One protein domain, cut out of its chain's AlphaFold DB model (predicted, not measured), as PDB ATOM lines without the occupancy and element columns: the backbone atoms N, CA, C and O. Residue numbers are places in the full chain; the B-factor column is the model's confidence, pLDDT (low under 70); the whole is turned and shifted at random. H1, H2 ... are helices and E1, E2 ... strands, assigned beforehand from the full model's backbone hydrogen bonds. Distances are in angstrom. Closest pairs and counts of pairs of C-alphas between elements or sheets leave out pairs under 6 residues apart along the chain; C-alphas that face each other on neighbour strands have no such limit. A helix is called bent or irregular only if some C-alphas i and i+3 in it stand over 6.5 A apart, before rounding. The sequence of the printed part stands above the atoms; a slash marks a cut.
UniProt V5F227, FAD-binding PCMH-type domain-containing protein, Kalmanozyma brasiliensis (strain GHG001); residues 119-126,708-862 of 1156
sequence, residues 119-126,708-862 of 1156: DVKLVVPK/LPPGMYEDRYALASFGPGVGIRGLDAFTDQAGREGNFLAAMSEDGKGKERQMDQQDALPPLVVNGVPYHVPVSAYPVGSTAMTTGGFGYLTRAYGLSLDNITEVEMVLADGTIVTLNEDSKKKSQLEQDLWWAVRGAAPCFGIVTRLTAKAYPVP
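What this domain is: This is residues 119 to 126 and 708 to 862 of the 1156 residues of the protein "FAD-binding PCMH-type domain-containing protein" of Kalmanozyma brasiliensis (strain GHG001) (UniProt V5F227). One strongly twisted, curled sheet of five strands has helices H1, H2 and H6 over one face, making two layers: H1 covers the E1, E2 and E5 part, and H6 the E3 and E4 part. A long stretch without named elements, residues 742 to 785, loops past the E1 side, where residues 750 to 755 stick out. The printed part has 163 residues, with elements in the order E1 E2 H1 H2 H3 H4 E3 E4 H5 H6 E5; the sheet's order is E1 E2 E5 E3 E4, all antiparallel. The class is mixed, helices and strands, with under half of the residues in named elements. The whole is compact and rounded, with a radius of gyration of the C-alphas of 15.6 A and spans of 45 by 37 by 27 A.

Where its parts are: The longest strand, E5, covers residues 850 to 860, 29.7 A, ending at C-alpha 860 (267.625, 198.212, 269.198). E1 is residues 120 to 124, beginning at C-alpha 120 (272.823, 211.123, 279.039); E2 is 718 to 722, E3 808 to 814, 17.1 A, and E4 820 to 824. H1 is residues 728 to 741, 19.9 A; H6 is 832 to 847, 18.3 A, irregular, with C-alphas 843 and 846 8.9 A apart and a kink of 93 degrees near residue 841. The short helices are H2, 786 to 791, H3, 798 to 801, H4, 804 to 807, and H5, 827 to 830.

How they stand to each other: E1 and E4 are edge strands. N 121 and O 721 of E1 and E2 are 2.8 A apart, as are N 720 and O 856 of E2 and E5, N 852 and O 812 of E5 and E3, and N 811 and O 823 of the hairpin E3 and E4. H1 is on the sheet, its closest C-alphas to E1 being Thr 735 and Leu 122, 6.7 A. H6 runs across the strands at 87 degrees to E3 on the local plane, at a height over the sheet of 9.1 A. H2, on the same face, touches H6 with C-alphas Thr 791 and Gly 843 closest, 4.2 A. H4 only grazes the sheet; H3 and H5 are not on it, though H5 touches H6. E4, H5, H6 and E5 form a split strand-helix-strand unit, two same-way strands with E3 between them, its crossover right-handed. Every O i to N i+4 pair is within hydrogen-bond range in H1, 8 of 12 in H6, and 0 of 2 in H2, where 3 of 3 O i to N i+3 pairs are.

The domain as a whole: C-alphas 709 and 817 are farthest apart, 48.3 A. Residues 127 to 707 are not printed, a gap of 22.3 A between C-alphas 126 and 708. The link H1 to H2 is long, 44 residues. Residues 708 to 715 and 747 to 767 have pLDDT under 70.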
ATOM      1  N   ASP A 119     275.858 214.237 281.350       91.12
ATOM      2  CA  ASP A 119     274.437 213.853 281.262       91.12
ATOM      3  C   ASP A 119     274.146 213.034 279.986       91.12
ATOM      4  O   ASP A 119     274.657 213.344 278.901       91.12
ATOM      5  N   VAL A 120     273.305 212.002 280.119       92.88
ATOM      6  CA  VAL A 120     272.823 211.123 279.039       92.88
ATOM      7  C   VAL A 120     271.351 210.808 279.284       92.88
ATOM      8  O   VAL A 120     270.966 210.396 280.376       92.88
ATOM      9  N   LYS A 121     270.522 210.956 278.249       92.25
ATOM     10  CA  LYS A 121     269.073 210.722 278.289       92.25
ATOM     11  C   LYS A 121     268.624 209.938 277.069       92.25
ATOM     12  O   LYS A 121     268.987 210.286 275.948       92.25
ATOM     13  N   LEU A 122     267.803 208.908 277.277       91.44
ATOM     14  CA  LEU A 122     267.174 208.139 276.203       91.44
ATOM     15  C   LEU A 122     265.706 208.563 276.081       91.44
ATOM     16  O   LEU A 122     264.917 208.394 277.008       91.44
ATOM     17  N   VAL A 123     265.357 209.171 274.951       89.06
ATOM     18  CA  VAL A 123     264.112 209.921 274.755       89.06
ATOM     19  C   VAL A 123     263.272 209.280 273.648       89.06
ATOM     20  O   VAL A 123     263.788 208.911 272.591       89.06
ATOM     21  N   VAL A 124     261.964 209.162 273.869       84.69
ATOM     22  CA  VAL A 124     261.000 208.709 272.855       84.69
ATOM     23  C   VAL A 124     260.877 209.778 271.755       84.69
ATOM     24  O   VAL A 124     260.597 210.930 272.091       84.69
ATOM     25  N   PRO A 125     261.040 209.460 270.455       81.75
ATOM     26  CA  PRO A 125     260.864 210.445 269.388       81.75
ATOM     27  C   PRO A 125     259.444 211.030 269.386       81.75
ATOM     28  O   PRO A 125     258.467 210.298 269.563       81.75
ATOM     29  N   LYS A 126     259.304 212.338 269.125       71.88
ATOM     30  CA  LYS A 126     257.983 212.946 268.890       71.88
ATOM     31  C   LYS A 126     257.360 212.307 267.651       71.88
ATOM     32  O   LYS A 126     257.935 212.388 266.567       71.88
ATOM     33  N   LEU A 708     261.642 192.188 264.489       40.88
ATOM     34  CA  LEU A 708     261.945 191.782 263.114       40.88
ATOM     35  C   LEU A 708     263.423 191.365 262.969       40.88
ATOM     36  O   LEU A 708     264.243 191.738 263.809       40.88
ATOM     37  N   PRO A 709     263.805 190.649 261.892       39.25
ATOM     38  CA  PRO A 709     265.207 190.392 261.588       39.25
ATOM     39  C   PRO A 709     266.041 191.693 261.601       39.25
ATOM     40  O   PRO A 709     265.683 192.654 260.908       39.25
ATOM     41  N   PRO A 710     267.135 191.759 262.386       39.81
ATOM     42  CA  PRO A 710     267.953 192.962 262.516       39.81
ATOM     43  C   PRO A 710     268.532 193.384 261.165       39.81
ATOM     44  O   PRO A 710     269.298 192.661 260.531       39.81
ATOM     45  N   GLY A 711     268.113 194.567 260.722       38.91
ATOM     46  CA  GLY A 711     268.205 195.017 259.332       38.91
ATOM     47  C   GLY A 711     266.921 195.704 258.851       38.91
ATOM     48  O   GLY A 711     266.995 196.531 257.955       38.91
ATOM     49  N   MET A 712     265.771 195.446 259.491       38.47
ATOM     50  CA  MET A 712     264.511 196.190 259.282       38.47
ATOM     51  C   MET A 712     264.210 197.184 260.426       38.47
ATOM     52  O   MET A 712     263.087 197.257 260.919       38.47
ATOM     53  N   TYR A 713     265.229 197.922 260.885       49.53
ATOM     54  CA  TYR A 713     265.121 198.881 262.002       49.53
ATOM     55  C   TYR A 713     265.383 200.344 261.630       49.53
ATOM     56  O   TYR A 713     265.486 201.185 262.517       49.53
ATOM     57  N   GLU A 714     265.424 200.675 260.339       54.31
ATOM     58  CA  GLU A 714     265.572 202.060 259.867       54.31
ATOM     59  C   GLU A 714     264.442 202.973 260.420       54.31
ATOM     60  O   GLU A 714     264.704 204.119 260.792       54.31
ATOM     61  N   ASP A 715     263.235 202.419 260.621       61.94
ATOM     62  CA  ASP A 715     262.073 203.084 261.240       61.94
ATOM     63  C   ASP A 715     262.008 203.015 262.783       61.94
ATOM     64  O   ASP A 715     261.158 203.675 263.385       61.94
ATOM     65  N   ARG A 716     262.841 202.209 263.461       79.31
ATOM     66  CA  ARG A 716     262.747 202.007 264.924       79.31
ATOM     67  C   ARG A 716     263.990 202.472 265.667       79.31
ATOM     68  O   ARG A 716     264.975 201.745 265.782       79.31
ATOM     69  N   TYR A 717     263.895 203.662 266.248       89.75
ATOM     70  CA  TYR A 717     264.951 204.283 267.037       89.75
ATOM     71  C   TYR A 717     264.389 205.036 268.251       89.75
ATOM     72  O   TYR A 717     263.245 205.487 268.267       89.75
ATOM     73  N   ALA A 718     265.237 205.206 269.260       91.50
ATOM     74  CA  ALA A 718     265.082 206.200 270.318       91.50
ATOM     75  C   ALA A 718     266.093 207.340 270.092       91.50
ATOM     76  O   ALA A 718     267.021 207.206 269.294       91.50
ATOM     77  N   LEU A 719     265.926 208.471 270.773       93.38
ATOM     78  CA  LEU A 719     266.846 209.607 270.701       93.38
ATOM     79  C   LEU A 719     267.727 209.641 271.951       93.38
ATOM     80  O   LEU A 719     267.248 209.937 273.041       93.38
ATOM     81  N   ALA A 720     269.017 209.354 271.800       94.75
ATOM     82  CA  ALA A 720     269.997 209.559 272.856       94.75
ATOM     83  C   ALA A 720     270.469 211.022 272.822       94.75
ATOM     84  O   ALA A 720     271.111 211.426 271.853       94.75
ATOM     85  N   SER A 721     270.156 211.812 273.852       94.56
ATOM     86  CA  SER A 721     270.661 213.183 274.035       94.56
ATOM     87  C   SER A 721     271.726 213.197 275.132       94.56
ATOM     88  O   SER A 721     271.498 212.632 276.199       94.56
ATOM     89  N   PHE A 722     272.901 213.766 274.863       93.81
ATOM     90  CA  PHE A 722     274.074 213.645 275.738       93.81
ATOM     91  C   PHE A 722     275.079 214.793 275.581       93.81
ATOM     92  O   PHE A 722     275.157 215.445 274.535       93.81
ATOM     93  N   GLY A 723     275.866 215.041 276.629       92.62
ATOM     94  CA  GLY A 723     276.890 216.092 276.652       92.62
ATOM     95  C   GLY A 723     278.275 215.679 276.104       92.62
ATOM     96  O   GLY A 723     278.575 214.494 275.937       92.62
ATOM     97  N   PRO A 724     279.170 216.649 275.826       90.25
ATOM     98  CA  PRO A 724     280.532 216.410 275.329       90.25
ATOM     99  C   PRO A 724     281.475 215.731 276.342       90.25
ATOM    100  O   PRO A 724     282.489 215.152 275.946       90.25
ATOM    101  N   GLY A 725     281.150 215.741 277.639       89.62
ATOM    102  CA  GLY A 725     281.882 214.980 278.654       89.62
ATOM    103  C   GLY A 725     281.760 213.466 278.463       89.62
ATOM    104  O   GLY A 725     282.677 212.720 278.816       89.62
ATOM    105  N   VAL A 726     280.674 213.011 277.831       89.25
ATOM    106  CA  VAL A 726     280.371 211.595 277.608       89.25
ATOM    107  C   VAL A 726     281.337 210.978 276.590       89.25
ATOM    108  O   VAL A 726     281.331 211.298 275.398       89.25
ATOM    109  N   GLY A 727     282.169 210.045 277.056       84.62
ATOM    110  CA  GLY A 727     282.890 209.110 276.188       84.62
ATOM    111  C   GLY A 727     281.954 208.003 275.696       84.62
ATOM    112  O   GLY A 727     281.098 207.546 276.454       84.62
ATOM    113  N   ILE A 728     282.122 207.528 274.457       84.12
ATOM    114  CA  ILE A 728     281.111 206.670 273.800       84.12
ATOM    115  C   ILE A 728     280.805 205.365 274.554       84.12
ATOM    116  O   ILE A 728     279.686 204.879 274.486       84.12
ATOM    117  N   ARG A 729     281.751 204.831 275.341       85.50
ATOM    118  CA  ARG A 729     281.519 203.646 276.187       85.50
ATOM    119  C   ARG A 729     280.478 203.910 277.286       85.50
ATOM    120  O   ARG A 729     279.751 202.998 277.660       85.50
ATOM    121  N   GLY A 730     280.431 205.132 277.820       88.25
ATOM    122  CA  GLY A 730     279.406 205.553 278.779       88.25
ATOM    123  C   GLY A 730     278.040 205.687 278.112       88.25
ATOM    124  O   GLY A 730     277.058 205.189 278.649       88.25
ATOM    125  N   LEU A 731     278.007 206.265 276.905       91.00
ATOM    126  CA  LEU A 731     276.806 206.352 276.070       91.00
ATOM    127  C   LEU A 731     276.239 204.957 275.753       91.00
ATOM    128  O   LEU A 731     275.097 204.686 276.104       91.00
ATOM    129  N   ASP A 732     277.056 204.061 275.187       90.44
ATOM    130  CA  ASP A 732     276.691 202.670 274.877       90.44
ATOM    131  C   ASP A 732     276.154 201.921 276.108       90.44
ATOM    132  O   ASP A 732     275.146 201.219 276.021       90.44
ATOM    133  N   ALA A 733     276.821 202.051 277.263       91.38
ATOM    134  CA  ALA A 733     276.418 201.373 278.496       91.38
ATOM    135  C   ALA A 733     275.092 201.913 279.055       91.38
ATOM    136  O   ALA A 733     274.256 201.131 279.506       91.38
ATOM    137  N   PHE A 734     274.885 203.232 278.994       93.81
ATOM    138  CA  PHE A 734     273.633 203.856 279.408       93.81
ATOM    139  C   PHE A 734     272.474 203.440 278.496       93.81
ATOM    140  O   PHE A 734     271.407 203.084 278.993       93.81
ATOM    141  N   THR A 735     272.656 203.450 277.170       93.12
ATOM    142  CA  THR A 735     271.566 203.119 276.237       93.12
ATOM    143  C   THR A 735     271.238 201.622 276.210       93.12
ATOM    144  O   THR A 735     270.069 201.267 276.051       93.12
ATOM    145  N   ASP A 736     272.217 200.741 276.450       93.19
ATOM    146  CA  ASP A 736     271.981 199.311 276.690       93.19
ATOM    147  C   ASP A 736     271.084 199.112 277.925       93.19
ATOM    148  O   ASP A 736     270.030 198.481 277.824       93.19
ATOM    149  N   GLN A 737     271.453 199.718 279.061       93.25
ATOM    150  CA  GLN A 737     270.713 199.596 280.317       93.25
ATOM    151  C   GLN A 737     269.306 200.209 280.224       93.25
ATOM    152  O   GLN A 737     268.321 199.514 280.473       93.25
ATOM    153  N   ALA A 738     269.192 201.476 279.814       90.50
ATOM    154  CA  ALA A 738     267.913 202.181 279.738       90.50
ATOM    155  C   ALA A 738     266.920 201.481 278.792       90.50
ATOM    156  O   ALA A 738     265.736 201.378 279.108       90.50
ATOM    157  N   GLY A 739     267.404 200.927 277.673       88.81
ATOM    158  CA  GLY A 739     266.587 200.133 276.754       88.81
ATOM    159  C   GLY A 739     266.081 198.814 277.356       88.81
ATOM    160  O   GLY A 739     264.908 198.470 277.196       88.81
ATOM    161  N   ARG A 740     266.934 198.086 278.097       89.06
ATOM    162  CA  ARG A 740     266.543 196.849 278.806       89.06
ATOM    163  C   ARG A 740     265.530 197.102 279.922       89.06
ATOM    164  O   ARG A 740     264.658 196.268 280.142       89.06
ATOM    165  N   GLU A 741     265.661 198.221 280.627       88.94
ATOM    166  CA  GLU A 741     264.776 198.606 281.734       88.94
ATOM    167  C   GLU A 741     263.458 199.245 281.263       88.94
ATOM    168  O   GLU A 741     262.504 199.329 282.037       88.94
ATOM    169  N   GLY A 742     263.394 199.704 280.008       83.44
ATOM    170  CA  GLY A 742     262.272 200.493 279.492       83.44
ATOM    171  C   GLY A 742     262.273 201.951 279.958       83.44
ATOM    172  O   GLY A 742     261.246 202.624 279.880       83.44
ATOM    173  N   ASN A 743     263.409 202.444 280.455       85.06
ATOM    174  CA  ASN A 743     263.569 203.770 281.045       85.06
ATOM    175  C   ASN A 743     263.730 204.852 279.965       85.06
ATOM    176  O   ASN A 743     264.802 205.424 279.769       85.06
ATOM    177  N   PHE A 744     262.630 205.134 279.263       84.56
ATOM    178  CA  PHE A 744     262.534 206.200 278.268       84.56
ATOM    179  C   PHE A 744     261.900 207.475 278.855       84.56
ATOM    180  O   PHE A 744     260.908 207.426 279.588       84.56
ATOM    181  N   LEU A 745     262.441 208.638 278.487       82.00
ATOM    182  CA  LEU A 745     261.841 209.947 278.767       82.00
ATOM    183  C   LEU A 745     260.920 210.385 277.620       82.00
ATOM    184  O   LEU A 745     261.213 210.142 276.448       82.00
ATOM    185  N   ALA A 746     259.836 211.090 277.936       71.38
ATOM    186  CA  ALA A 746     258.980 211.701 276.921       71.38
ATOM    187  C   ALA A 746     259.650 212.946 276.300       71.38
ATOM    188  O   ALA A 746     260.187 213.794 277.017       71.38
ATOM    189  N   ALA A 747     259.595 213.099 274.970       64.38
ATOM    190  CA  ALA A 747     260.149 214.275 274.298       64.38
ATOM    191  C   ALA A 747     259.335 215.551 274.583       64.38
ATOM    192  O   ALA A 747     258.237 215.750 274.063       64.38
ATOM    193  N   MET A 748     259.926 216.449 275.369       53.00
ATOM    194  CA  MET A 748     259.362 217.746 275.756       53.00
ATOM    195  C   MET A 748     258.980 218.624 274.552       53.00
ATOM    196  O   MET A 748     259.747 218.737 273.591       53.00
ATOM    197  N   SER A 749     257.826 219.307 274.603       46.69
ATOM    198  CA  SER A 749     257.559 220.421 273.671       46.69
ATOM    199  C   SER A 749     258.463 221.608 273.993       46.69
ATOM    200  O   SER A 749     258.763 221.847 275.164       46.69
ATOM    201  N   GLU A 750     258.852 222.383 272.979       47.41
ATOM    202  CA  GLU A 750     259.664 223.595 273.172       47.41
ATOM    203  C   GLU A 750     258.902 224.670 273.975       47.41
ATOM    204  O   GLU A 750     259.506 225.435 274.727       47.41
ATOM    205  N   ASP A 751     257.565 224.655 273.926       42.50
ATOM    206  CA  ASP A 751     256.683 225.505 274.742       42.50
ATOM    207  C   ASP A 751     256.746 225.174 276.248       42.50
ATOM    208  O   ASP A 751     256.360 225.976 277.103       42.50
ATOM    209  N   GLY A 752     257.202 223.967 276.598       38.31
ATOM    210  CA  GLY A 752     257.100 223.377 277.933       38.31
ATOM    211  C   GLY A 752     258.334 223.595 278.805       38.31
ATOM    212  O   GLY A 752     259.042 222.638 279.118       38.31
ATOM    213  N   LYS A 753     258.597 224.828 279.254       36.94
ATOM    214  CA  LYS A 753     259.766 225.125 280.107       36.94
ATOM    215  C   LYS A 753     259.800 224.312 281.418       36.94
ATOM    216  O   LYS A 753     259.148 224.666 282.398       36.94
ATOM    217  N   GLY A 754     260.689 223.314 281.475       47.66
ATOM    218  CA  GLY A 754     261.453 223.006 282.693       47.66
ATOM    219  C   GLY A 754     261.092 221.768 283.523       47.66
ATOM    220  O   GLY A 754     261.549 221.701 284.662       47.66
ATOM    221  N   LYS A 755     260.315 220.794 283.021       48.41
ATOM    222  CA  LYS A 755     260.140 219.487 283.702       48.41
ATOM    223  C   LYS A 755     260.058 218.305 282.739       48.41
ATOM    224  O   LYS A 755     258.975 217.995 282.250       48.41
ATOM    225  N   GLU A 756     261.190 217.632 282.544       57.19
ATOM    226  CA  GLU A 756     261.256 216.291 281.951       57.19
ATOM    227  C   GLU A 756     260.297 215.332 282.681       57.19
ATOM    228  O   GLU A 756     260.104 215.435 283.898       57.19
ATOM    229  N   ARG A 757     259.689 214.401 281.939       60.84
ATOM    230  CA  ARG A 757     258.855 213.330 282.494       60.84
ATOM    231  C   ARG A 757     259.401 211.981 282.041       60.84
ATOM    232  O   ARG A 757     259.552 211.747 280.841       60.84
ATOM    233  N   GLN A 758     259.664 211.106 283.007       62.09
ATOM    234  CA  GLN A 758     259.744 209.670 282.759       62.09
ATOM    235  C   GLN A 758     258.371 209.201 282.273       62.09
ATOM    236  O   GLN A 758     257.352 209.717 282.738       62.09
ATOM    237  N   MET A 759     258.345 208.291 281.304       62.66
ATOM    238  CA  MET A 759     257.091 207.760 280.782       62.66
ATOM    239  C   MET A 759     256.663 206.554 281.625       62.66
ATOM    240  O   MET A 759     257.457 205.636 281.831       62.66
ATOM    241  N   ASP A 760     255.436 206.569 282.146       59.34
ATOM    242  CA  ASP A 760     254.920 205.463 282.956       59.34
ATOM    243  C   ASP A 760     254.712 204.220 282.080       59.34
ATOM    244  O   ASP A 760     254.292 204.323 280.930       59.34
ATOM    245  N   GLN A 761     254.919 203.012 282.622       54.94
ATOM    246  CA  GLN A 761     254.763 201.753 281.862       54.94
ATOM    247  C   GLN A 761     253.331 201.489 281.340       54.94
ATOM    248  O   GLN A 761     253.111 200.512 280.625       54.94
ATOM    249  N   GLN A 762     252.357 202.326 281.711       46.56
ATOM    250  CA  GLN A 762     250.978 202.284 281.214       46.56
ATOM    251  C   GLN A 762     250.751 203.194 279.992       46.56
ATOM    252  O   GLN A 762     249.795 202.964 279.251       46.56
ATOM    253  N   ASP A 763     251.630 204.168 279.739       57.47
ATOM    254  CA  ASP A 763     251.630 204.946 278.500       57.47
ATOM    255  C   ASP A 763     252.210 204.083 277.370       57.47
ATOM    256  O   ASP A 763     253.378 203.682 277.383       57.47
ATOM    257  N   ALA A 764     251.382 203.768 276.373       59.50
ATOM    258  CA  ALA A 764     251.785 202.910 275.266       59.50
ATOM    259  C   ALA A 764     252.889 203.573 274.420       59.50
ATOM    260  O   ALA A 764     252.647 204.559 273.721       59.50
ATOM    261  N   LEU A 765     254.097 202.995 274.455       63.25
ATOM    262  CA  LEU A 765     255.228 203.393 273.611       63.25
ATOM    263  C   LEU A 765     254.811 203.458 272.126       63.25
ATOM    264  O   LEU A 765     254.176 202.520 271.632       63.25
ATOM    265  N   PRO A 766     255.180 204.522 271.385       65.75
ATOM    266  CA  PRO A 766     254.907 204.593 269.955       65.75
ATOM    267  C   PRO A 766     255.690 203.496 269.213       65.75
ATOM    268  O   PRO A 766     256.780 203.122 269.650       65.75
ATOM    269  N   PRO A 767     255.213 203.027 268.043       64.06
ATOM    270  CA  PRO A 767     255.771 201.867 267.330       64.06
ATOM    271  C   PRO A 767     257.221 202.028 266.829       64.06
ATOM    272  O   PRO A 767     257.787 201.072 266.292       64.06
ATOM    273  N   LEU A 768     257.811 203.215 267.011       70.31
ATOM    274  CA  LEU A 768     259.219 203.546 266.782       70.31
ATOM    275  C   LEU A 768     260.145 202.972 267.877       70.31
ATOM    276  O   LEU A 768     261.327 202.748 267.628       70.31
ATOM    277  N   VAL A 769     259.631 202.722 269.088       80.19
ATOM    278  CA  VAL A 769     260.422 202.275 270.248       80.19
ATOM    279  C   VAL A 769     259.984 200.877 270.692       80.19
ATOM    280  O   VAL A 769     258.802 200.541 270.678       80.19
ATOM    281  N   VAL A 770     260.949 200.044 271.082       80.38
ATOM    282  CA  VAL A 770     260.743 198.670 271.560       80.38
ATOM    283  C   VAL A 770     261.144 198.604 273.032       80.38
ATOM    284  O   VAL A 770     262.239 199.024 273.390       80.38
ATOM    285  N   ASN A 771     260.272 198.076 273.889       80.12
ATOM    286  CA  ASN A 771     260.575 197.912 275.311       80.12
ATOM    287  C   ASN A 771     261.395 196.630 275.570       80.12
ATOM    288  O   ASN A 771     261.222 195.635 274.866       80.12
ATOM    289  N   GLY A 772     262.249 196.633 276.596       84.06
ATOM    290  CA  GLY A 772     262.972 195.446 277.066       84.06
ATOM    291  C   GLY A 772     264.139 194.991 276.184       84.06
ATOM    292  O   GLY A 772     264.565 193.839 276.288       84.06
ATOM    293  N   VAL A 773     264.670 195.859 275.315       88.19
ATOM    294  CA  VAL A 773     265.801 195.553 274.419       88.19
ATOM    295  C   VAL A 773     266.913 196.595 274.556       88.19
ATOM    296  O   VAL A 773     266.612 197.777 274.685       88.19
ATOM    297  N   PRO A 774     268.199 196.207 274.508       91.62
ATOM    298  CA  PRO A 774     269.303 197.163 274.564       91.62
ATOM    299  C   PRO A 774     269.333 198.068 273.327       91.62
ATOM    300  O   PRO A 774     269.158 197.599 272.197       91.62
ATOM    301  N   TYR A 775     269.594 199.355 273.551       93.06
ATOM    302  CA  TYR A 775     269.727 200.367 272.507       93.06
ATOM    303  C   TYR A 775     271.189 200.787 272.333       93.06
ATOM    304  O   TYR A 775     271.915 200.928 273.313       93.06
ATOM    305  N   HIS A 776     271.612 201.036 271.093       93.44
ATOM    306  CA  HIS A 776     272.972 201.475 270.765       93.44
ATOM    307  C   HIS A 776     272.984 202.588 269.719       93.44
ATOM    308  O   HIS A 776     272.251 202.542 268.729       93.44
ATOM    309  N   VAL A 777     273.837 203.587 269.934       93.19
ATOM    310  CA  VAL A 777     274.076 204.688 268.991       93.19
ATOM    311  C   VAL A 777     275.162 204.257 267.996       93.19
ATOM    312  O   VAL A 777     276.146 203.656 268.423       93.19
ATOM    313  N   PRO A 778     275.063 204.560 266.686       92.62
ATOM    314  CA  PRO A 778     276.152 204.307 265.742       92.62
ATOM    315  C   PRO A 778     277.400 205.137 266.074       92.62
ATOM    316  O   PRO A 778     277.528 206.292 265.673       92.62
ATOM    317  N   VAL A 779     278.323 204.541 266.828       89.25
ATOM    318  CA  VAL A 779     279.595 205.124 267.287       89.25
ATOM    319  C   VAL A 779     280.788 204.309 266.773       89.25
ATOM    320  O   VAL A 779     280.621 203.295 266.091       89.25
ATOM    321  N   SER A 780     282.015 204.743 267.078       86.75
ATOM    322  CA  SER A 780     283.212 204.025 266.636       86.75
ATOM    323  C   SER A 780     283.458 202.708 267.375       86.75
ATOM    324  O   SER A 780     283.139 202.575 268.554       86.75
ATOM    325  N   ALA A 781     284.112 201.755 266.702       81.62
ATOM    326  CA  ALA A 781     284.455 200.433 267.255       81.62
ATOM    327  C   ALA A 781     285.542 200.451 268.360       81.62
ATOM    328  O   ALA A 781     285.921 199.408 268.890       81.62
ATOM    329  N   TYR A 782     286.080 201.626 268.698       77.44
ATOM    330  CA  TYR A 782     287.014 201.837 269.805       77.44
ATOM    331  C   TYR A 782     286.555 203.040 270.651       77.44
ATOM    332  O   TYR A 782     286.157 204.048 270.054       77.44
ATOM    333  N   PRO A 783     286.631 202.984 272.000       71.38
ATOM    334  CA  PRO A 783     286.227 204.086 272.871       71.38
ATOM    335  C   PRO A 783     286.974 205.400 272.607       71.38
ATOM    336  O   PRO A 783     288.177 205.519 272.838       71.38
ATOM    337  N   VAL A 784     286.218 206.409 272.178       77.88
ATOM    338  CA  VAL A 784     286.666 207.792 271.978       77.88
ATOM    339  C   VAL A 784     285.694 208.790 272.626       77.88
ATOM    340  O   VAL A 784     284.692 208.404 273.234       77.88
ATOM    341  N   GLY A 785     285.991 210.087 272.519       79.62
ATOM    342  CA  GLY A 785     285.086 211.159 272.925       79.62
ATOM    343  C   GLY A 785     283.998 211.412 271.882       79.62
ATOM    344  O   GLY A 785     284.231 211.243 270.684       79.62
ATOM    345  N   SER A 786     282.830 211.854 272.341       82.12
ATOM    346  CA  SER A 786     281.628 212.125 271.534       82.12
ATOM    347  C   SER A 786     281.855 213.004 270.293       82.12
ATOM    348  O   SER A 786     281.179 212.815 269.286       82.12
ATOM    349  N   THR A 787     282.852 213.896 270.288       80.81
ATOM    350  CA  THR A 787     283.244 214.701 269.107       80.81
ATOM    351  C   THR A 787     283.666 213.868 267.882       80.81
ATOM    352  O   THR A 787     283.634 214.369 266.757       80.81
ATOM    353  N   ALA A 788     283.991 212.582 268.041       84.50
ATOM    354  CA  ALA A 788     284.147 211.676 266.899       84.50
ATOM    355  C   ALA A 788     282.867 211.589 266.040       84.50
ATOM    356  O   ALA A 788     282.951 211.433 264.824       84.50
ATOM    357  N   MET A 789     281.687 211.763 266.650       90.81
ATOM    358  CA  MET A 789     280.411 211.717 265.939       90.81
ATOM    359  C   MET A 789     280.210 212.892 264.979       90.81
ATOM    360  O   MET A 789     279.602 212.715 263.934       90.81
ATOM    361  N   THR A 790     280.758 214.073 265.277       92.56
ATOM    362  CA  THR A 790     280.667 215.257 264.398       92.56
ATOM    363  C   THR A 790     281.801 215.347 263.374       92.56
ATOM    364  O   THR A 790     281.940 216.364 262.699       92.56
ATOM    365  N   THR A 791     282.622 214.297 263.252       91.75
ATOM    366  CA  THR A 791     283.811 214.242 262.377       91.75
ATOM    367  C   THR A 791     283.887 212.954 261.542       91.75
ATOM    368  O   THR A 791     284.935 212.598 261.010       91.75
ATOM    369  N   GLY A 792     282.773 212.236 261.407       87.06
ATOM    370  CA  GLY A 792     282.691 210.939 260.736       87.06
ATOM    371  C   GLY A 792     282.095 209.928 261.696       87.06
ATOM    372  O   GLY A 792     280.876 209.869 261.836       87.06
ATOM    373  N   GLY A 793     282.977 209.184 262.367       89.12
ATOM    374  CA  GLY A 793     282.626 208.129 263.315       89.12
ATOM    375  C   GLY A 793     282.147 206.865 262.598       89.12
ATOM    376  O   GLY A 793     281.136 206.879 261.897       89.12
ATOM    377  N   PHE A 794     282.903 205.776 262.743       92.44
ATOM    378  CA  PHE A 794     282.609 204.507 262.079       92.44
ATOM    379  C   PHE A 794     283.030 203.290 262.911       92.44
ATOM    380  O   PHE A 794     284.023 203.328 263.644       92.44
ATOM    381  N   GLY A 795     282.252 202.216 262.806       92.50
ATOM    382  CA  GLY A 795     282.460 200.967 263.531       92.50
ATOM    383  C   GLY A 795     281.367 199.936 263.253       92.50
ATOM    384  O   GLY A 795     280.747 199.934 262.188       92.50
ATOM    385  N   TYR A 796     281.097 199.067 264.232       93.44
ATOM    386  CA  TYR A 796     280.244 197.877 264.085       93.44
ATOM    387  C   TYR A 796     278.833 198.125 263.523       93.44
ATOM    388  O   TYR A 796     278.277 197.240 262.879       93.44
ATOM    389  N   LEU A 797     278.260 199.312 263.741       93.44
ATOM    390  CA  LEU A 797     276.914 199.674 263.279       93.44
ATOM    391  C   LEU A 797     276.890 200.390 261.915       93.44
ATOM    392  O   LEU A 797     275.819 200.592 261.346       93.44
ATOM    393  N   THR A 798     278.044 200.763 261.359       93.00
ATOM    394  CA  THR A 798     278.113 201.747 260.267       93.00
ATOM    395  C   THR A 798     277.557 201.260 258.934       93.00
ATOM    396  O   THR A 798     276.905 202.024 258.225       93.00
ATOM    397  N   ARG A 799     277.719 199.975 258.601       93.06
ATOM    398  CA  ARG A 799     277.099 199.407 257.389       93.06
ATOM    399  C   ARG A 799     275.573 199.277 257.491       93.06
ATOM    400  O   ARG A 799     274.911 199.212 256.454       93.06
ATOM    401  N   ALA A 800     275.035 199.259 258.714       91.44
ATOM    402  CA  ALA A 800     273.607 199.146 258.995       91.44
ATOM    403  C   ALA A 800     272.902 200.505 259.070       91.44
ATOM    404  O   ALA A 800     271.812 200.632 258.527       91.44
ATOM    405  N   TYR A 801     273.525 201.508 259.701       91.19
ATOM    406  CA  TYR A 801     272.871 202.783 260.027       91.19
ATOM    407  C   TYR A 801     273.652 204.040 259.591       91.19
ATOM    408  O   TYR A 801     273.277 205.145 259.965       91.19
ATOM    409  N   GLY A 802     274.734 203.904 258.816       92.56
ATOM    410  CA  GLY A 802     275.534 205.028 258.316       92.56
ATOM    411  C   GLY A 802     276.651 205.474 259.265       92.56
ATOM    412  O   GLY A 802     276.981 204.805 260.248       92.56
ATOM    413  N   LEU A 803     277.279 206.605 258.953       94.56
ATOM    414  CA  LEU A 803     278.282 207.230 259.819       94.56
ATOM    415  C   LEU A 803     277.625 207.766 261.100       94.56
ATOM    416  O   LEU A 803     276.419 208.017 261.149       94.56
ATOM    417  N   SER A 804     278.412 208.019 262.144       94.44
ATOM    418  CA  SER A 804     277.884 208.641 263.365       94.44
ATOM    419  C   SER A 804     277.217 209.995 263.097       94.44
ATOM    420  O   SER A 804     276.194 210.294 263.710       94.44
ATOM    421  N   LEU A 805     277.742 210.781 262.145       94.25
ATOM    422  CA  LEU A 805     277.145 212.059 261.725       94.25
ATOM    423  C   LEU A 805     275.793 211.913 261.007       94.25
ATOM    424  O   LEU A 805     274.975 212.825 261.102       94.25
ATOM    425  N   ASP A 806     275.529 210.769 260.359       93.50
ATOM    426  CA  ASP A 806     274.252 210.481 259.673       93.50
ATOM    427  C   ASP A 806     273.110 210.259 260.681       93.50
ATOM    428  O   ASP A 806     271.928 210.338 260.350       93.50
ATOM    429  N   ASN A 807     273.471 210.001 261.940       94.12
ATOM    430  CA  ASN A 807     272.551 209.691 263.025       94.12
ATOM    431  C   ASN A 807     272.305 210.870 263.969       94.12
ATOM    432  O   ASN A 807     271.475 210.750 264.869       94.12
ATOM    433  N   ILE A 808     272.990 212.002 263.777       95.19
ATOM    434  CA  ILE A 808     272.767 213.224 264.555       95.19
ATOM    435  C   ILE A 808     271.454 213.874 264.103       95.19
ATOM    436  O   ILE A 808     271.246 214.142 262.924       95.19
ATOM    437  N   THR A 809     270.585 214.158 265.069       94.56
ATOM    438  CA  THR A 809     269.282 214.823 264.888       94.56
ATOM    439  C   THR A 809     269.266 216.250 265.435       94.56
ATOM    440  O   THR A 809     268.481 217.068 264.966       94.56
ATOM    441  N   GLU A 810     270.153 216.566 266.387       96.38
ATOM    442  CA  GLU A 810     270.341 217.914 266.926       96.38
ATOM    443  C   GLU A 810     271.778 218.115 267.434       96.38
ATOM    444  O   GLU A 810     272.370 217.207 268.028       96.38
ATOM    445  N   VAL A 811     272.316 219.320 267.233       97.44
ATOM    446  CA  VAL A 811     273.571 219.815 267.816       97.44
ATOM    447  C   VAL A 811     273.293 221.133 268.532       97.44
ATOM    448  O   VAL A 811     272.880 222.106 267.909       97.44
ATOM    449  N   GLU A 812     273.588 221.196 269.823       97.69
ATOM    450  CA  GLU A 812     273.713 222.451 270.563       97.69
ATOM    451  C   GLU A 812     275.192 222.851 270.595       97.69
ATOM    452  O   GLU A 812     276.054 222.004 270.858       97.69
ATOM    453  N   MET A 813     275.515 224.112 270.299       97.06
ATOM    454  CA  MET A 813     276.903 224.577 270.283       97.06
ATOM    455  C   MET A 813     277.076 226.076 270.549       97.06
ATOM    456  O   MET A 813     276.169 226.881 270.354       97.06
ATOM    457  N   VAL A 814     278.297 226.444 270.944       98.44
ATOM    458  CA  VAL A 814     278.757 227.823 271.147       98.44
ATOM    459  C   VAL A 814     279.650 228.259 269.982       98.44
ATOM    460  O   VAL A 814     280.672 227.623 269.717       98.44
ATOM    461  N   LEU A 815     279.274 229.349 269.308       97.94
ATOM    462  CA  LEU A 815     280.001 229.965 268.187       97.94
ATOM    463  C   LEU A 815     281.117 230.919 268.670       97.94
ATOM    464  O   LEU A 815     281.308 231.106 269.872       97.94
ATOM    465  N   ALA A 816     281.893 231.512 267.754       96.56
ATOM    466  CA  ALA A 816     283.127 232.251 268.080       96.56
ATOM    467  C   ALA A 816     282.905 233.599 268.797       96.56
ATOM    468  O   ALA A 816     283.781 234.075 269.519       96.56
ATOM    469  N   ASP A 817     281.722 234.188 268.638       96.31
ATOM    470  CA  ASP A 817     281.206 235.334 269.400       96.31
ATOM    471  C   ASP A 817     280.637 234.928 270.780       96.31
ATOM    472  O   ASP A 817     280.245 235.770 271.593       96.31
ATOM    473  N   GLY A 818     280.578 233.623 271.053       97.38
ATOM    474  CA  GLY A 818     279.926 233.017 272.203       97.38
ATOM    475  C   GLY A 818     278.396 232.986 272.114       97.38
ATOM    476  O   GLY A 818     277.750 232.840 273.153       97.38
ATOM    477  N   THR A 819     277.789 233.150 270.938       97.69
ATOM    478  CA  THR A 819     276.356 232.884 270.737       97.69
ATOM    479  C   THR A 819     276.089 231.383 270.845       97.69
ATOM    480  O   THR A 819     276.880 230.565 270.377       97.69
ATOM    481  N   ILE A 820     274.987 231.024 271.505       98.25
ATOM    482  CA  ILE A 820     274.526 229.641 271.663       98.25
ATOM    483  C   ILE A 820     273.507 229.368 270.554       98.25
ATOM    484  O   ILE A 820     272.565 230.145 270.399       98.25
ATOM    485  N   VAL A 821     273.685 228.285 269.799       97.38
ATOM    486  CA  VAL A 821     272.763 227.862 268.732       97.38
ATOM    487  C   VAL A 821     272.375 226.394 268.883       97.38
ATOM    488  O   VAL A 821     273.186 225.572 269.310       97.38
ATOM    489  N   THR A 822     271.143 226.071 268.481       97.25
ATOM    490  CA  THR A 822     270.624 224.700 268.398       97.25
ATOM    491  C   THR A 822     270.263 224.405 266.947       97.25
ATOM    492  O   THR A 822     269.323 224.989 266.406       97.25
ATOM    493  N   LEU A 823     271.043 223.522 266.327       97.31
ATOM    494  CA  LEU A 823     270.980 223.159 264.915       97.31
ATOM    495  C   LEU A 823     270.328 221.782 264.768       97.31
ATOM    496  O   LEU A 823     270.793 220.813 265.365       97.31
ATOM    497  N   ASN A 824     269.267 221.702 263.973       95.38
ATOM    498  CA  ASN A 824     268.517 220.481 263.663       95.38
ATOM    499  C   ASN A 824     267.832 220.631 262.286       95.38
ATOM    500  O   ASN A 824     268.059 221.618 261.587       95.38
ATOM    501  N   GLU A 825     266.985 219.691 261.858       91.88
ATOM    502  CA  GLU A 825     266.323 219.785 260.541       91.88
ATOM    503  C   GLU A 825     265.484 221.067 260.350       91.88
ATOM    504  O   GLU A 825     265.422 221.598 259.241       91.88
ATOM    505  N   ASP A 826     264.898 221.635 261.411       92.00
ATOM    506  CA  ASP A 826     264.159 222.901 261.317       92.00
ATOM    507  C   ASP A 826     265.072 224.125 261.142       92.00
ATOM    508  O   ASP A 826     264.630 225.156 260.633       92.00
ATOM    509  N   SER A 827     266.371 224.019 261.438       93.69
ATOM    510  CA  SER A 827     267.358 225.049 261.087       93.69
ATOM    511  C   SER A 827     267.499 225.259 259.575       93.69
ATOM    512  O   SER A 827     267.780 226.382 259.156       93.69
ATOM    513  N   LYS A 828     267.146 224.262 258.742       91.06
ATOM    514  CA  LYS A 828     266.992 224.426 257.280       91.06
ATOM    515  C   LYS A 828     265.881 225.422 256.890       91.06
ATOM    516  O   LYS A 828     265.836 225.858 255.745       91.06
ATOM    517  N   LYS A 829     264.982 225.777 257.820       93.88
ATOM    518  CA  LYS A 829     263.841 226.693 257.619       93.88
ATOM    519  C   LYS A 829     264.028 228.055 258.307       93.88
ATOM    520  O   LYS A 829     263.339 229.005 257.949       93.88
ATOM    521  N   LYS A 830     264.928 228.154 259.298       92.88
ATOM    522  CA  LYS A 830     265.140 229.364 260.120       92.88
ATOM    523  C   LYS A 830     265.976 230.428 259.402       92.88
ATOM    524  O   LYS A 830     265.573 231.586 259.342       92.88
ATOM    525  N   SER A 831     267.139 230.056 258.858       95.06
ATOM    526  CA  SER A 831     267.980 230.955 258.054       95.06
ATOM    527  C   SER A 831     268.994 230.187 257.202       95.06
ATOM    528  O   SER A 831     269.386 229.075 257.548       95.06
ATOM    529  N   GLN A 832     269.492 230.814 256.130       94.94
ATOM    530  CA  GLN A 832     270.569 230.257 255.298       94.94
ATOM    531  C   GLN A 832     271.829 229.929 256.122       94.94
ATOM    532  O   GLN A 832     272.451 228.895 255.906       94.94
ATOM    533  N   LEU A 833     272.188 230.774 257.099       94.12
ATOM    534  CA  LEU A 833     273.368 230.555 257.943       94.12
ATOM    535  C   LEU A 833     273.197 229.341 258.867       94.12
ATOM    536  O   LEU A 833     274.141 228.583 259.066       94.12
ATOM    537  N   GLU A 834     271.996 229.138 259.408       95.81
ATOM    538  CA  GLU A 834     271.666 227.958 260.208       95.81
ATOM    539  C   GLU A 834     271.581 226.678 259.362       95.81
ATOM    540  O   GLU A 834     272.057 225.630 259.797       95.81
ATOM    541  N   GLN A 835     271.054 226.757 258.135       96.12
ATOM    542  CA  GLN A 835     271.077 225.662 257.160       96.12
ATOM    543  C   GLN A 835     272.516 225.256 256.802       96.12
ATOM    544  O   GLN A 835     272.854 224.070 256.803       96.12
ATOM    545  N   ASP A 836     273.368 226.240 256.513       96.88
ATOM    546  CA  ASP A 836     274.784 226.047 256.203       96.88
ATOM    547  C   ASP A 836     275.557 225.464 257.398       96.88
ATOM    548  O   ASP A 836     276.352 224.538 257.229       96.88
ATOM    549  N   LEU A 837     275.286 225.942 258.616       97.69
ATOM    550  CA  LEU A 837     275.863 225.386 259.840       97.69
ATOM    551  C   LEU A 837     275.405 223.945 260.097       97.69
ATOM    552  O   LEU A 837     276.250 223.099 260.374       97.69
ATOM    553  N   TRP A 838     274.113 223.632 259.966       97.50
ATOM    554  CA  TRP A 838     273.581 222.274 260.155       97.50
ATOM    555  C   TRP A 838     274.170 221.250 259.164       97.50
ATOM    556  O   TRP A 838     274.424 220.094 259.516       97.50
ATOM    557  N   TRP A 839     274.464 221.692 257.940       97.31
ATOM    558  CA  TRP A 839     275.228 220.925 256.955       97.31
ATOM    559  C   TRP A 839     276.705 220.752 257.360       97.31
ATOM    560  O   TRP A 839     277.247 219.647 257.297       97.31
ATOM    561  N   ALA A 840     277.358 221.824 257.822       97.25
ATOM    562  CA  ALA A 840     278.783 221.827 258.156       97.25
ATOM    563  C   ALA A 840     279.127 221.045 259.438       97.25
ATOM    564  O   ALA A 840     280.165 220.379 259.494       97.25
ATOM    565  N   VAL A 841     278.280 221.089 260.475       96.62
ATOM    566  CA  VAL A 841     278.548 220.401 261.756       96.62
ATOM    567  C   VAL A 841     278.519 218.881 261.630       96.62
ATOM    568  O   VAL A 841     279.228 218.192 262.368       96.62
ATOM    569  N   ARG A 842     277.776 218.346 260.656       95.69
ATOM    570  CA  ARG A 842     277.729 216.915 260.324       95.69
ATOM    571  C   ARG A 842     278.940 216.521 259.465       95.69
ATOM    572  O   ARG A 842     278.814 216.148 258.303       95.69
ATOM    573  N   GLY A 843     280.123 216.635 260.074       94.44
ATOM    574  CA  GLY A 843     281.426 216.259 259.516       94.44
ATOM    575  C   GLY A 843     282.573 217.206 259.888       94.44
ATOM    576  O   GLY A 843     283.718 216.762 259.921       94.44
ATOM    577  N   ALA A 844     282.291 218.475 260.221       95.81
ATOM    578  CA  ALA A 844     283.324 219.483 260.484       95.81
ATOM    579  C   ALA A 844     283.085 220.391 261.718       95.81
ATOM    580  O   ALA A 844     283.765 221.411 261.854       95.81
ATOM    581  N   ALA A 845     282.176 220.043 262.645       95.31
ATOM    582  CA  ALA A 845     281.771 220.926 263.759       95.31
ATOM    583  C   ALA A 845     282.914 221.611 264.550       95.31
ATOM    584  O   ALA A 845     282.780 222.807 264.827       95.31
ATOM    585  N   PRO A 846     284.045 220.940 264.881       93.31
ATOM    586  CA  PRO A 846     285.130 221.555 265.656       93.31
ATOM    587  C   PRO A 846     285.806 222.771 265.001       93.31
ATOM    588  O   PRO A 846     286.545 223.477 265.681       93.31
ATOM    589  N   CYS A 847     285.579 223.028 263.707       94.06
ATOM    590  CA  CYS A 847     286.073 224.229 263.025       94.06
ATOM    591  C   CYS A 847     285.161 225.458 263.199       94.06
ATOM    592  O   CYS A 847     285.605 226.571 262.909       94.06
ATOM    593  N   PHE A 848     283.916 225.275 263.658       95.94
ATOM    594  CA  PHE A 848     282.878 226.319 263.719       95.94
ATOM    595  C   PHE A 848     282.428 226.663 265.143       95.94
ATOM    596  O   PHE A 848     281.953 227.773 265.374       95.94
ATOM    597  N   GLY A 849     282.582 225.744 266.102       95.06
ATOM    598  CA  GLY A 849     282.224 226.007 267.492       95.06
ATOM    599  C   GLY A 849     282.401 224.830 268.440       95.06
ATOM    600  O   GLY A 849     282.854 223.746 268.068       95.06
ATOM    601  N   ILE A 850     282.029 225.066 269.695       96.19
ATOM    602  CA  ILE A 850     282.113 224.092 270.785       96.19
ATOM    603  C   ILE A 850     280.753 223.430 270.952       96.19
ATOM    604  O   ILE A 850     279.816 224.073 271.409       96.19
ATOM    605  N   VAL A 851     280.651 222.150 270.599       95.94
ATOM    606  CA  VAL A 851     279.444 221.341 270.831       95.94
ATOM    607  C   VAL A 851     279.225 221.148 272.332       95.94
ATOM    608  O   VAL A 851     280.144 220.733 273.038       95.94
ATOM    609  N   THR A 852     278.012 221.435 272.804       95.94
ATOM    610  CA  THR A 852     277.607 221.388 274.221       95.94
ATOM    611  C   THR A 852     276.536 220.345 274.512       95.94
ATOM    612  O   THR A 852     276.457 219.870 275.643       95.94
ATOM    613  N   ARG A 853     275.787 219.912 273.493       95.62
ATOM    614  CA  ARG A 853     274.885 218.756 273.544       95.62
ATOM    615  C   ARG A 853     274.738 218.158 272.146       95.62
ATOM    616  O   ARG A 853     274.683 218.887 271.157       95.62
ATOM    617  N   LEU A 854     274.671 216.836 272.065       94.69
ATOM    618  CA  LEU A 854     274.312 216.090 270.861       94.69
ATOM    619  C   LEU A 854     273.019 215.329 271.125       94.69
ATOM    620  O   LEU A 854     272.854 214.776 272.207       94.69
ATOM    621  N   THR A 855     272.141 215.240 270.129       95.56
ATOM    622  CA  THR A 855     271.046 214.260 270.125       95.56
ATOM    623  C   THR A 855     271.168 213.386 268.889       95.56
ATOM    624  O   THR A 855     271.174 213.900 267.770       95.56
ATOM    625  N   ALA A 856     271.248 212.069 269.069       94.69
ATOM    626  CA  ALA A 856     271.444 211.106 267.990       94.69
ATOM    627  C   ALA A 856     270.488 209.908 268.084       94.69
ATOM    628  O   ALA A 856     270.006 209.560 269.162       94.69
ATOM    629  N   LYS A 857     270.230 209.255 266.948       94.00
ATOM    630  CA  LYS A 857     269.456 208.010 266.886       94.00
ATOM    631  C   LYS A 857     270.208 206.867 267.576       94.00
ATOM    632  O   LYS A 857     271.370 206.601 267.270       94.00
ATOM    633  N   ALA A 858     269.513 206.166 268.466       94.12
ATOM    634  CA  ALA A 858     269.908 204.880 269.023       94.12
ATOM    635  C   ALA A 858     268.953 203.795 268.504       94.12
ATOM    636  O   ALA A 858     267.741 204.007 268.491       94.12
ATOM    637  N   TYR A 859     269.474 202.626 268.136       92.62
ATOM    638  CA  TYR A 859     268.709 201.520 267.544       92.62
ATOM    639  C   TYR A 859     268.711 200.289 268.457       92.62
ATOM    640  O   TYR A 859     269.700 200.070 269.162       92.62
ATOM    641  N   PRO A 860     267.657 199.455 268.437       90.88
ATOM    642  CA  PRO A 860     267.625 198.212 269.198       90.88
ATOM    643  C   PRO A 860     268.592 197.178 268.593       90.88
ATOM    644  O   PRO A 860     268.497 196.851 267.409       90.88
ATOM    645  N   VAL A 861     269.505 196.621 269.399       90.06
ATOM    646  CA  VAL A 861     270.447 195.563 268.963       90.06
ATOM    647  C   VAL A 861     270.482 194.425 269.998       90.06
ATOM    648  O   VAL A 861     271.402 194.362 270.814       90.06
ATOM    649  N   PRO A 862     269.484 193.514 270.003       83.75
ATOM    650  CA  PRO A 862     269.309 192.521 271.071       83.75
ATOM    651  C   PRO A 862     270.522 191.609 271.313       83.75
ATOM    652  O   PRO A 862     270.847 191.300 272.461       83.75
TER     653      PRO A 862